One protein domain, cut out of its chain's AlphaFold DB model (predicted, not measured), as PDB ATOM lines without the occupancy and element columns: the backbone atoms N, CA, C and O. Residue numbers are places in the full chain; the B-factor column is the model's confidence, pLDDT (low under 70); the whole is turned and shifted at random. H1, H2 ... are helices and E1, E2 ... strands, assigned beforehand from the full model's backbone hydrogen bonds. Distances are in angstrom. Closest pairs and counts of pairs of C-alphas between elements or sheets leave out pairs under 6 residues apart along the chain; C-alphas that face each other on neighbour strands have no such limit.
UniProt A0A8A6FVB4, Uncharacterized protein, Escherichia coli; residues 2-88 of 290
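What this domain is: This is residues 2 to 88 of the 290 residues of an uncharacterized protein of Escherichia coli (UniProt A0A8A6FVB4). A small sheet of three short strands has H1 packed over one of its faces and its other face bare; beyond the edge strand E3, H2 and H3 lie side by side, so that the three helices form a loose row with a gap between H1 and H2. The long link, residues 61 to 74, loops from the end of H2 to the start of H3. The printed part has 87 residues, with three named helices and three named strands in the order E1 E2 H1 E3 H2 H3; the sheet's order is E2, E1, E3, all antiparallel. The class is mixed, helices and strands, and the whole is compact, with a radius of gyration of the C-alphas of 12.1 A and spans of 33 by 26 by 20 A.

Where its parts are: Find C-alpha 2 at (-21.722, -17.604, 109.899); from there E1 runs through residues 2 to 6, 13.7 A long. E2, residues 11 to 15, follows with 11.3 A. H1 takes residues 21 to 30 and covers 14.3 A, and E3, residues 37 to 41, covers 12.5 A. Look for C-alpha 48 at (-14.232, -29.221, 104.927), where H2 begins; it runs 18.5 A to residue 60. H3, residues 75 to 83, is 12.4 A long and ends with C-alpha 83 at (-6.142, -20.059, 95.496).

How they stand to each other: Begin with E1, the inner strand. It forms a hairpin with E2, where N 4 and O 13 are 2.9 A apart, within hydrogen-bond range. On its other side is E3, antiparallel at 164 degrees, where N 38 and O 5 are 2.8 A apart, also within range. H1 is on the sheet at a height of 9.4 A, over E2 and E1, and runs along the strands, at 3 degrees to E1 on the local plane; its closest C-alphas to E2 are those of Ala 27 and Leu 12, 5.6 A apart. E2, H1 and E3 are a split strand-helix-strand unit, two strands running the same way with E1 between them, and its crossover is right-handed. With H1 on one face, the sheet makes two layers. H2 is only just not on the sheet, with 4 pairs of C-alphas within 10 A. H1 and H2 are close but not clearly touching, Gln 21 and Phe 57 having the closest C-alphas at 7.7 A. H2 and H3 touch at a shallow tilt of 13 degrees, the same way, with the C-alphas of Val 52 and Ile 77 closest at 5.8 A. In H1, H2 and H3 every O i to N i+4 pair is within hydrogen-bond range.

The domain as a whole: The two C-alphas farthest apart are those of Gly 32 and Pro 75, 34.2 A. The printed part has no cut, and the link from H2 to H3, with 14 residues, is long. The mean pLDDT of the printed part is 88.8; look to residues 70 to 73 for the model's values under 70.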
ATOM      1  N   MET A   2     -21.689 -18.713 110.833       88.88
ATOM      2  CA  MET A   2     -21.722 -17.604 109.899       88.88
ATOM      3  C   MET A   2     -22.753 -16.586 110.366       88.88
ATOM      4  O   MET A   2     -23.864 -16.936 110.775       88.88
ATOM      5  N   SER A   3     -22.384 -15.317 110.298       91.31
ATOM      6  CA  SER A   3     -23.308 -14.203 110.447       91.31
ATOM      7  C   SER A   3     -22.981 -13.113 109.444       91.31
ATOM      8  O   SER A   3     -21.809 -12.814 109.219       91.31
ATOM      9  N   ILE A   4     -24.026 -12.507 108.891       92.56
ATOM     10  CA  ILE A   4     -23.934 -11.360 107.994       92.56
ATOM     11  C   ILE A   4     -24.621 -10.188 108.671       92.56
ATOM     12  O   ILE A   4     -25.771 -10.314 109.103       92.56
ATOM     13  N   SER A   5     -23.926  -9.061 108.743       94.12
ATOM     14  CA  SER A   5     -24.493  -7.788 109.190       94.12
ATOM     15  C   SER A   5     -24.385  -6.752 108.078       94.12
ATOM     16  O   SER A   5     -23.547  -6.902 107.195       94.12
ATOM     17  N   ASP A   6     -25.229  -5.722 108.097       92.94
ATOM     18  CA  ASP A   6     -24.968  -4.526 107.291       92.94
ATOM     19  C   ASP A   6     -23.822  -3.695 107.896       92.94
ATOM     20  O   ASP A   6     -23.391  -3.937 109.027       92.94
ATOM     21  N   THR A   7     -23.359  -2.675 107.173       89.06
ATOM     22  CA  THR A   7     -22.292  -1.759 107.627       89.06
ATOM     23  C   THR A   7     -22.641  -0.938 108.875       89.06
ATOM     24  O   THR A   7     -21.764  -0.298 109.453       89.06
ATOM     25  N   ASN A   8     -23.902  -0.948 109.325       91.31
ATOM     26  CA  ASN A   8     -24.330  -0.346 110.593       91.31
ATOM     27  C   ASN A   8     -24.377  -1.374 111.741       91.31
ATOM     28  O   ASN A   8     -24.826  -1.050 112.842       91.31
ATOM     29  N   GLY A   9     -23.947  -2.616 111.498       89.38
ATOM     30  CA  GLY A   9     -23.943  -3.705 112.470       89.38
ATOM     31  C   GLY A   9     -25.306  -4.367 112.684       89.38
ATOM     32  O   GLY A   9     -25.466  -5.150 113.624       89.38
ATOM     33  N   LYS A  10     -26.312  -4.087 111.845       93.81
ATOM     34  CA  LYS A  10     -27.604  -4.773 111.933       93.81
ATOM     35  C   LYS A  10     -27.462  -6.180 111.367       93.81
ATOM     36  O   LYS A  10     -27.173  -6.355 110.187       93.81
ATOM     37  N   LEU A  11     -27.747  -7.185 112.192       94.69
ATOM     38  CA  LEU A  11     -27.743  -8.586 111.776       94.69
ATOM     39  C   LEU A  11     -28.804  -8.839 110.689       94.69
ATOM     40  O   LEU A  11     -29.994  -8.592 110.900       94.69
ATOM     41  N   LEU A  12     -28.370  -9.368 109.547       92.75
ATOM     42  CA  LEU A  12     -29.214  -9.717 108.400       92.75
ATOM     43  C   LEU A  12     -29.424 -11.225 108.274       92.75
ATOM     44  O   LEU A  12     -30.492 -11.665 107.853       92.75
ATOM     45  N   TYR A  13     -28.411 -12.006 108.647       92.50
ATOM     46  CA  TYR A  13     -28.418 -13.460 108.551       92.50
ATOM     47  C   TYR A  13     -27.530 -14.080 109.627       92.50
ATOM     48  O   TYR A  13     -26.484 -13.532 109.981       92.50
ATOM     49  N   ARG A  14     -27.936 -15.246 110.134       90.50
ATOM     50  CA  ARG A  14     -27.126 -16.070 111.029       90.50
ATOM     51  C   ARG A  14     -27.458 -17.538 110.815       90.50
ATOM     52  O   ARG A  14     -28.614 -17.922 110.959       90.50
ATOM     53  N   ASN A  15     -26.437 -18.349 110.569       85.06
ATOM     54  CA  ASN A  15     -26.572 -19.797 110.479       85.06
ATOM     55  C   ASN A  15     -25.396 -20.491 111.180       85.06
ATOM     56  O   ASN A  15     -24.254 -20.020 111.177       85.06
ATOM     57  N   LEU A  16     -25.705 -21.588 111.859       80.56
ATOM     58  CA  LEU A  16     -24.760 -22.376 112.645       80.56
ATOM     59  C   LEU A  16     -24.443 -23.726 112.006       80.56
ATOM     60  O   LEU A  16     -23.451 -24.333 112.398       80.56
ATOM     61  N   THR A  17     -25.268 -24.191 111.071       80.81
ATOM     62  CA  THR A  17     -25.239 -25.572 110.582       80.81
ATOM     63  C   THR A  17     -24.756 -25.687 109.150       80.81
ATOM     64  O   THR A  17     -24.153 -26.701 108.829       80.81
ATOM     65  N   GLU A  18     -24.992 -24.668 108.319       84.88
ATOM     66  CA  GLU A  18     -24.578 -24.677 106.912       84.88
ATOM     67  C   GLU A  18     -24.251 -23.274 106.357       84.88
ATOM     68  O   GLU A  18     -24.599 -22.252 106.960       84.88
ATOM     69  N   ILE A  19     -23.590 -23.238 105.196       86.00
ATOM     70  CA  ILE A  19     -23.367 -22.071 104.335       86.00
ATOM     71  C   ILE A  19     -24.482 -22.050 103.274       86.00
ATOM     72  O   ILE A  19     -24.301 -22.477 102.132       86.00
ATOM     73  N   ASN A  20     -25.665 -21.565 103.663       89.69
ATOM     74  CA  ASN A  20     -26.829 -21.504 102.775       89.69
ATOM     75  C   ASN A  20     -26.697 -20.344 101.770       89.69
ATOM     76  O   ASN A  20     -26.873 -19.180 102.125       89.69
ATOM     77  N   GLN A  21     -26.361 -20.664 100.519       91.75
ATOM     78  CA  GLN A  21     -26.054 -19.669  99.484       91.75
ATOM     79  C   GLN A  21     -27.243 -18.762  99.140       91.75
ATOM     80  O   GLN A  21     -27.040 -17.563  98.947       91.75
ATOM     81  N   ASP A  22     -28.464 -19.302  99.113       92.88
ATOM     82  CA  ASP A  22     -29.670 -18.537  98.784       92.88
ATOM     83  C   ASP A  22     -29.955 -17.481  99.860       92.88
ATOM     84  O   ASP A  22     -30.122 -16.303  99.546       92.88
ATOM     85  N   ASP A  23     -29.895 -17.867 101.137       92.19
ATOM     86  CA  ASP A  23     -30.083 -16.930 102.250       92.19
ATOM     87  C   ASP A  23     -28.987 -15.849 102.303       92.19
ATOM     88  O   ASP A  23     -29.243 -14.703 102.690       92.19
ATOM     89  N   ILE A  24     -27.754 -16.193 101.908       92.88
ATOM     90  CA  ILE A  24     -26.641 -15.237 101.812       92.88
ATOM     91  C   ILE A  24     -26.915 -14.211 100.704       92.88
ATOM     92  O   ILE A  24     -26.724 -13.011 100.926       92.88
ATOM     93  N   ILE A  25     -27.391 -14.650  99.534       94.44
ATOM     94  CA  ILE A  25     -27.789 -13.752  98.437       94.44
ATOM     95  C   ILE A  25     -28.923 -12.835  98.899       94.44
ATOM     96  O   ILE A  25     -28.856 -11.622  98.691       94.44
ATOM     97  N   ASP A  26     -29.923 -13.381  99.584       94.81
ATOM     98  CA  ASP A  26     -31.035 -12.621 100.151       94.81
ATOM     99  C   ASP A  26     -30.557 -11.528 101.116       94.81
ATOM    100  O   ASP A  26     -31.014 -10.381 101.050       94.81
ATOM    101  N   ALA A  27     -29.607 -11.852 101.999       94.19
ATOM    102  CA  ALA A  27     -29.001 -10.885 102.910       94.19
ATOM    103  C   ALA A  27     -28.259  -9.771 102.152       94.19
ATOM    104  O   ALA A  27     -28.429  -8.593 102.473       94.19
ATOM    105  N   ILE A  28     -27.502 -10.123 101.109       93.88
ATOM    106  CA  ILE A  28     -26.795  -9.165 100.244       93.88
ATOM    107  C   ILE A  28     -27.775  -8.226  99.536       93.88
ATOM    108  O   ILE A  28     -27.563  -7.012  99.504       93.88
ATOM    109  N   VAL A  29     -28.864  -8.766  98.982       94.50
ATOM    110  CA  VAL A  29     -29.900  -7.973  98.307       94.50
ATOM    111  C   VAL A  29     -30.565  -7.012  99.295       94.50
ATOM    112  O   VAL A  29     -30.726  -5.834  98.977       94.50
ATOM    113  N   ARG A  30     -30.883  -7.466 100.517       94.06
ATOM    114  CA  ARG A  30     -31.457  -6.614 101.577       94.06
ATOM    115  C   ARG A  30     -30.522  -5.481 102.004       94.06
ATOM    116  O   ARG A  30     -31.009  -4.405 102.341       94.06
ATOM    117  N   ALA A  31     -29.209  -5.708 101.972       94.25
ATOM    118  CA  ALA A  31     -28.190  -4.690 102.226       94.25
ATOM    119  C   ALA A  31     -27.944  -3.743 101.034       94.25
ATOM    120  O   ALA A  31     -27.235  -2.746 101.167       94.25
ATOM    121  N   GLY A  32     -28.505  -4.031  99.857       94.25
ATOM    122  CA  GLY A  32     -28.282  -3.237  98.649       94.25
ATOM    123  C   GLY A  32     -26.932  -3.492  97.968       94.25
ATOM    124  O   GLY A  32     -26.457  -2.621  97.242       94.25
ATOM    125  N   GLY A  33     -26.313  -4.656  98.189       93.50
ATOM    126  CA  GLY A  33     -25.089  -5.080  97.503       93.50
ATOM    127  C   GLY A  33     -24.017  -5.661  98.427       93.50
ATOM    128  O   GLY A  33     -24.020  -5.437  99.634       93.50
ATOM    129  N   VAL A  34     -23.073  -6.408  97.840       93.12
ATOM    130  CA  VAL A  34     -22.023  -7.141  98.579       93.12
ATOM    131  C   VAL A  34     -21.065  -6.216  99.336       93.12
ATOM    132  O   VAL A  34     -20.538  -6.587 100.376       93.12
ATOM    133  N   ASN A  35     -20.900  -4.978  98.864       92.25
ATOM    134  CA  ASN A  35     -20.057  -3.968  99.510       92.25
ATOM    135  C   ASN A  35     -20.695  -3.351 100.768       92.25
ATOM    136  O   ASN A  35     -20.051  -2.555 101.443       92.25
ATOM    137  N   ASN A  36     -21.957  -3.682 101.062       93.88
ATOM    138  CA  ASN A  36     -22.707  -3.138 102.196       93.88
ATOM    139  C   ASN A  36     -22.900  -4.169 103.315       93.88
ATOM    140  O   ASN A  36     -23.748  -3.962 104.187       93.88
ATOM    141  N   ILE A  37     -22.162  -5.281 103.276       91.75
ATOM    142  CA  ILE A  37     -22.241  -6.334 104.282       91.75
ATOM    143  C   ILE A  37     -20.881  -6.671 104.880       91.75
ATOM    144  O   ILE A  37     -19.864  -6.660 104.194       91.75
ATOM    145  N   ASP A  38     -20.913  -7.080 106.142       90.44
ATOM    146  CA  ASP A  38     -19.801  -7.701 106.845       90.44
ATOM    147  C   ASP A  38     -20.128  -9.171 107.100       90.44
ATOM    148  O   ASP A  38     -21.148  -9.499 107.722       90.44
ATOM    149  N   ILE A  39     -19.256 -10.068 106.634       89.06
ATOM    150  CA  ILE A  39     -19.383 -11.507 106.865       89.06
ATOM    151  C   ILE A  39     -18.391 -11.931 107.939       89.06
ATOM    152  O   ILE A  39     -17.180 -11.962 107.721       89.06
ATOM    153  N   PHE A  40     -18.921 -12.364 109.078       87.94
ATOM    154  CA  PHE A  40     -18.170 -13.185 110.015       87.94
ATOM    155  C   PHE A  40     -18.433 -14.650 109.680       87.94
ATOM    156  O   PHE A  40     -19.575 -15.107 109.746       87.94
ATOM    157  N   ILE A  41     -17.381 -15.389 109.336       86.12
ATOM    158  CA  ILE A  41     -17.448 -16.828 109.103       86.12
ATOM    159  C   ILE A  41     -16.300 -17.521 109.826       86.12
ATOM    160  O   ILE A  41     -15.133 -17.193 109.638       86.12
ATOM    161  N   ASP A  42     -16.659 -18.485 110.661       84.56
ATOM    162  CA  ASP A  42     -15.729 -19.468 111.197       84.56
ATOM    163  C   ASP A  42     -15.807 -20.711 110.308       84.56
ATOM    164  O   ASP A  42     -16.795 -21.446 110.355       84.56
ATOM    165  N   LEU A  43     -14.811 -20.878 109.436       84.62
ATOM    166  CA  LEU A  43     -14.752 -21.955 108.446       84.62
ATOM    167  C   LEU A  43     -14.395 -23.313 109.065       84.62
ATOM    168  O   LEU A  43     -14.631 -24.336 108.425       84.62
ATOM    169  N   ASP A  44     -13.854 -23.332 110.287       79.31
ATOM    170  CA  ASP A  44     -13.386 -24.555 110.945       79.31
ATOM    171  C   ASP A  44     -14.536 -25.369 111.567       79.31
ATOM    172  O   ASP A  44     -14.358 -26.542 111.895       79.31
ATOM    173  N   VAL A  45     -15.741 -24.797 111.691       83.88
ATOM    174  CA  VAL A  45     -16.909 -25.530 112.222       83.88
ATOM    175  C   VAL A  45     -17.708 -26.301 111.170       83.88
ATOM    176  O   VAL A  45     -18.577 -27.092 111.535       83.88
ATOM    177  N   TYR A  46     -17.486 -26.029 109.883       85.75
ATOM    178  CA  TYR A  46     -18.225 -26.667 108.797       85.75
ATOM    179  C   TYR A  46     -17.441 -27.875 108.275       85.75
ATOM    180  O   TYR A  46     -16.209 -27.914 108.380       85.75
ATOM    181  N   PRO A  47     -18.115 -28.877 107.681       88.69
ATOM    182  CA  PRO A  47     -17.432 -29.911 106.924       88.69
ATOM    183  C   PRO A  47     -16.496 -29.280 105.892       88.69
ATOM    184  O   PRO A  47     -16.888 -28.391 105.145       88.69
ATOM    185  N   GLN A  48     -15.270 -29.786 105.794       88.88
ATOM    186  CA  GLN A  48     -14.232 -29.221 104.927       88.88
ATOM    187  C   GLN A  48     -14.703 -28.937 103.490       88.88
ATOM    188  O   GLN A  48     -14.371 -27.898 102.922       88.88
ATOM    189  N   LYS A  49     -15.472 -29.860 102.895       90.75
ATOM    190  CA  LYS A  49     -16.028 -29.694 101.544       90.75
ATOM    191  C   LYS A  49     -16.905 -28.443 101.449       90.75
ATOM    192  O   LYS A  49     -16.786 -27.689 100.491       90.75
ATOM    193  N   GLU A  50     -17.742 -28.227 102.452       90.94
ATOM    194  CA  GLU A  50     -18.648 -27.090 102.527       90.94
ATOM    195  C   GLU A  50     -17.884 -25.780 102.726       90.94
ATOM    196  O   GLU A  50     -18.148 -24.817 102.014       90.94
ATOM    197  N   SER A  51     -16.863 -25.756 103.590       90.50
ATOM    198  CA  SER A  51     -15.992 -24.583 103.753       90.50
ATOM    199  C   SER A  51     -15.309 -24.189 102.439       90.50
ATOM    200  O   SER A  51     -15.284 -23.014 102.079       90.50
ATOM    201  N   VAL A  52     -14.787 -25.168 101.691       91.94
ATOM    202  CA  VAL A  52     -14.139 -24.958 100.384       91.94
ATOM    203  C   VAL A  52     -15.130 -24.431  99.342       91.94
ATOM    204  O   VAL A  52     -14.829 -23.471  98.631       91.94
ATOM    205  N   GLU A  53     -16.321 -25.029  99.246       93.12
ATOM    206  CA  GLU A  53     -17.378 -24.564  98.337       93.12
ATOM    207  C   GLU A  53     -17.872 -23.160  98.721       93.12
ATOM    208  O   GLU A  53     -18.043 -22.310  97.847       93.12
ATOM    209  N   GLY A  54     -17.998 -22.880 100.019       91.81
ATOM    210  CA  GLY A  54     -18.355 -21.575 100.562       91.81
ATOM    211  C   GLY A  54     -17.345 -20.483 100.207       91.81
ATOM    212  O   GLY A  54     -17.745 -19.421  99.741       91.81
ATOM    213  N   ILE A  55     -16.039 -20.743 100.336       93.25
ATOM    214  CA  ILE A  55     -14.990 -19.786  99.936       93.25
ATOM    215  C   ILE A  55     -15.110 -19.426  98.447       93.25
ATOM    216  O   ILE A  55     -15.079 -18.247  98.083       93.25
ATOM    217  N   ARG A  56     -15.284 -20.429  97.576       95.00
ATOM    218  CA  ARG A  56     -15.451 -20.215  96.126       95.00
ATOM    219  C   ARG A  56     -16.709 -19.421  95.808       95.00
ATOM    220  O   ARG A  56     -16.679 -18.534  94.956       95.00
ATOM    221  N   PHE A  57     -17.804 -19.727  96.496       94.44
ATOM    222  CA  PHE A  57     -19.053 -18.992  96.367       94.44
ATOM    223  C   PHE A  57     -18.883 -17.520  96.766       94.44
ATOM    224  O   PHE A  57     -19.203 -16.644  95.966       94.44
ATOM    225  N   LEU A  58     -18.290 -17.242  97.933       92.69
ATOM    226  CA  LEU A  58     -18.015 -15.877  98.396       92.69
ATOM    227  C   LEU A  58     -17.170 -15.095  97.380       92.69
ATOM    228  O   LEU A  58     -17.485 -13.952  97.051       92.69
ATOM    229  N   LYS A  59     -16.143 -15.727  96.805       94.31
ATOM    230  CA  LYS A  59     -15.361 -15.105  95.735       94.31
ATOM    231  C   LYS A  59     -16.201 -14.826  94.482       94.31
ATOM    232  O   LYS A  59     -16.077 -13.757  93.889       94.31
ATOM    233  N   THR A  60     -17.059 -15.769  94.091       94.50
ATOM    234  CA  THR A  60     -17.914 -15.683  92.891       94.50
ATOM    235  C   THR A  60     -18.911 -14.528  92.972       94.50
ATOM    236  O   THR A  60     -19.130 -13.838  91.980       94.50
ATOM    237  N   ILE A  61     -19.474 -14.271  94.154       92.31
ATOM    238  CA  ILE A  61     -20.400 -13.148  94.385       92.31
ATOM    239  C   ILE A  61     -19.683 -11.801  94.580       92.31
ATOM    240  O   ILE A  61     -20.328 -10.797  94.873       92.31
ATOM    241  N   GLY A  62     -18.356 -11.766  94.421       91.44
ATOM    242  CA  GLY A  62     -17.552 -10.552  94.526       91.44
ATOM    243  C   GLY A  62     -17.258 -10.106  95.958       91.44
ATOM    244  O   GLY A  62     -16.872  -8.956  96.147       91.44
ATOM    245  N   TYR A  63     -17.424 -10.979  96.959       91.12
ATOM    246  CA  TYR A  63     -17.020 -10.659  98.326       91.12
ATOM    247  C   TYR A  63     -15.492 -10.605  98.430       91.12
ATOM    248  O   TYR A  63     -14.780 -11.470  97.904       91.12
ATOM    249  N   ASP A  64     -14.984  -9.598  99.139       89.12
ATOM    250  CA  ASP A  64     -13.563  -9.499  99.444       89.12
ATOM    251  C   ASP A  64     -13.188 -10.510 100.533       89.12
ATOM    252  O   ASP A  64     -13.340 -10.283 101.735       89.12
ATOM    253  N   ILE A  65     -12.678 -11.657 100.089       88.38
ATOM    254  CA  ILE A  65     -12.274 -12.749 100.972       88.38
ATOM    255  C   ILE A  65     -11.143 -12.362 101.934       88.38
ATOM    256  O   ILE A  65     -10.962 -13.061 102.927       88.38
ATOM    257  N   SER A  66     -10.414 -11.257 101.712       83.88
ATOM    258  CA  SER A  66      -9.390 -10.774 102.653       83.88
ATOM    259  C   SER A  66      -9.979 -10.351 104.009       83.88
ATOM    260  O   SER A  66      -9.267 -10.303 105.020       83.88
ATOM    261  N   ASN A  67     -11.294 -10.116 104.063       81.62
ATOM    262  CA  ASN A  67     -12.036  -9.819 105.287       81.62
ATOM    263  C   ASN A  67     -12.397 -11.071 106.101       81.62
ATOM    264  O   ASN A  67     -12.859 -10.950 107.234       81.62
ATOM    265  N   ILE A  68     -12.162 -12.277 105.572       82.56
ATOM    266  CA  ILE A  68     -12.362 -13.517 106.326       82.56
ATOM    267  C   ILE A  68     -11.286 -13.627 107.415       82.56
ATOM    268  O   ILE A  68     -10.083 -13.512 107.155       82.56
ATOM    269  N   ASN A  69     -11.718 -13.875 108.651       71.12
ATOM    270  CA  ASN A  69     -10.813 -14.140 109.764       71.12
ATOM    271  C   ASN A  69     -10.336 -15.597 109.715       71.12
ATOM    272  O   ASN A  69     -11.133 -16.520 109.852       71.12
ATOM    273  N   ILE A  70      -9.028 -15.799 109.556       69.75
ATOM    274  CA  ILE A  70      -8.387 -17.118 109.627       69.75
ATOM    275  C   ILE A  70      -7.898 -17.317 111.057       69.75
ATOM    276  O   ILE A  70      -6.946 -16.657 111.465       69.75
ATOM    277  N   PHE A  71      -8.519 -18.196 111.838       61.12
ATOM    278  CA  PHE A  71      -8.043 -18.492 113.195       61.12
ATOM    279  C   PHE A  71      -7.078 -19.677 113.200       61.12
ATOM    280  O   PHE A  71      -5.967 -19.535 113.700       61.12
ATOM    281  N   THR A  72      -7.454 -20.794 112.575       58.69
ATOM    282  CA  THR A  72      -6.703 -22.062 112.640       58.69
ATOM    283  C   THR A  72      -6.911 -22.939 111.404       58.69
ATOM    284  O   THR A  72      -6.801 -24.160 111.501       58.69
ATOM    285  N   CYS A  73      -7.236 -22.322 110.258       60.50
ATOM    286  CA  CYS A  73      -7.858 -23.011 109.128       60.50
ATOM    287  C   CYS A  73      -7.234 -24.375 108.824       60.50
ATOM    288  O   CYS A  73      -6.026 -24.472 108.582       60.50
ATOM    289  N   SER A  74      -8.094 -25.402 108.772       80.50
ATOM    290  CA  SER A  74      -7.742 -26.719 108.230       80.50
ATOM    291  C   SER A  74      -6.902 -26.557 106.954       80.50
ATOM    292  O   SER A  74      -7.213 -25.680 106.137       80.50
ATOM    293  N   PRO A  75      -5.858 -27.376 106.735       87.69
ATOM    294  CA  PRO A  75      -4.891 -27.116 105.675       87.69
ATOM    295  C   PRO A  75      -5.515 -26.937 104.286       87.69
ATOM    296  O   PRO A  75      -5.090 -26.081 103.517       87.69
ATOM    297  N   ASP A  76      -6.566 -27.696 103.982       89.75
ATOM    298  CA  ASP A  76      -7.240 -27.631 102.686       89.75
ATOM    299  C   ASP A  76      -8.109 -26.366 102.535       89.75
ATOM    300  O   ASP A  76      -8.239 -25.837 101.432       89.75
ATOM    301  N   ILE A  77      -8.647 -25.841 103.641       89.69
ATOM    302  CA  ILE A  77      -9.355 -24.550 103.686       89.69
ATOM    303  C   ILE A  77      -8.357 -23.413 103.451       89.69
ATOM    304  O   ILE A  77      -8.606 -22.537 102.624       89.69
ATOM    305  N   GLY A  78      -7.205 -23.449 104.133       90.06
ATOM    306  CA  GLY A  78      -6.141 -22.461 103.949       90.06
ATOM    307  C   GLY A  78      -5.622 -22.433 102.510       90.06
ATOM    308  O   GLY A  78      -5.535 -21.368 101.908       90.06
ATOM    309  N   VAL A  79      -5.366 -23.602 101.914       92.19
ATOM    310  CA  VAL A  79      -4.963 -23.714 100.501       92.19
ATOM    311  C   VAL A  79      -6.022 -23.134  99.561       92.19
ATOM    312  O   VAL A  79      -5.676 -22.440  98.605       92.19
ATOM    313  N   GLU A  80      -7.310 -23.391  99.806       93.38
ATOM    314  CA  GLU A  80      -8.377 -22.824  98.978       93.38
ATOM    315  C   GLU A  80      -8.454 -21.296  99.095       93.38
ATOM    316  O   GLU A  80      -8.583 -20.621  98.075       93.38
ATOM    317  N   LEU A  81      -8.312 -20.734 100.300       91.88
ATOM    318  CA  LEU A  81      -8.270 -19.281 100.500       91.88
ATOM    319  C   LEU A  81      -7.161 -18.637  99.661       91.88
ATOM    320  O   LEU A  81      -7.425 -17.675  98.938       91.88
ATOM    321  N   ILE A  82      -5.951 -19.205  99.683       92.06
ATOM    322  CA  ILE A  82      -4.826 -18.707  98.876       92.06
ATOM    323  C   ILE A  82      -5.171 -18.782  97.381       92.06
ATOM    324  O   ILE A  82      -5.001 -17.800  96.661       92.06
ATOM    325  N   LYS A  83      -5.730 -19.902  96.905       92.31
ATOM    326  CA  LYS A  83      -6.142 -20.059  95.496       92.31
ATOM    327  C   LYS A  83      -7.179 -19.031  95.045       92.31
ATOM    328  O   LYS A  83      -7.175 -18.648  93.878       92.31
ATOM    329  N   GLN A  84      -8.045 -18.571  95.948       93.12
ATOM    330  CA  GLN A  84      -9.026 -17.519  95.658       93.12
ATOM    331  C   GLN A  84      -8.470 -16.087  95.832       93.12
ATOM    332  O   GLN A  84      -9.192 -15.104  95.608       93.12
ATOM    333  N   GLY A  85      -7.185 -15.952  96.176       90.06
ATOM    334  CA  GLY A  85      -6.466 -14.683  96.289       90.06
ATOM    335  C   GLY A  85      -6.484 -14.065  97.687       90.06
ATOM    336  O   GLY A  85      -6.455 -12.842  97.796       90.06
ATOM    337  N   TYR A  86      -6.589 -14.875  98.746       90.31
ATOM    338  CA  TYR A  86      -6.470 -14.383 100.118       90.31
ATOM    339  C   TYR A  86      -5.051 -13.874 100.389       90.31
ATOM    340  O   TYR A  86      -4.069 -14.560 100.098       90.31
ATOM    341  N   ASP A  87      -4.943 -12.687 100.984       88.44
ATOM    342  CA  ASP A  87      -3.654 -12.089 101.321       88.44
ATOM    343  C   ASP A  87      -3.061 -12.695 102.603       88.44
ATOM    344  O   ASP A  87      -3.413 -12.329 103.727       88.44
ATOM    345  N   MET A  88      -2.111 -13.613 102.426       87.81
ATOM    346  CA  MET A  88      -1.389 -14.260 103.526       87.81
ATOM    347  C   MET A  88      -0.346 -13.358 104.202       87.81
ATOM    348  O   MET A  88       0.170 -13.728 105.259       87.81
TER     349      MET A  88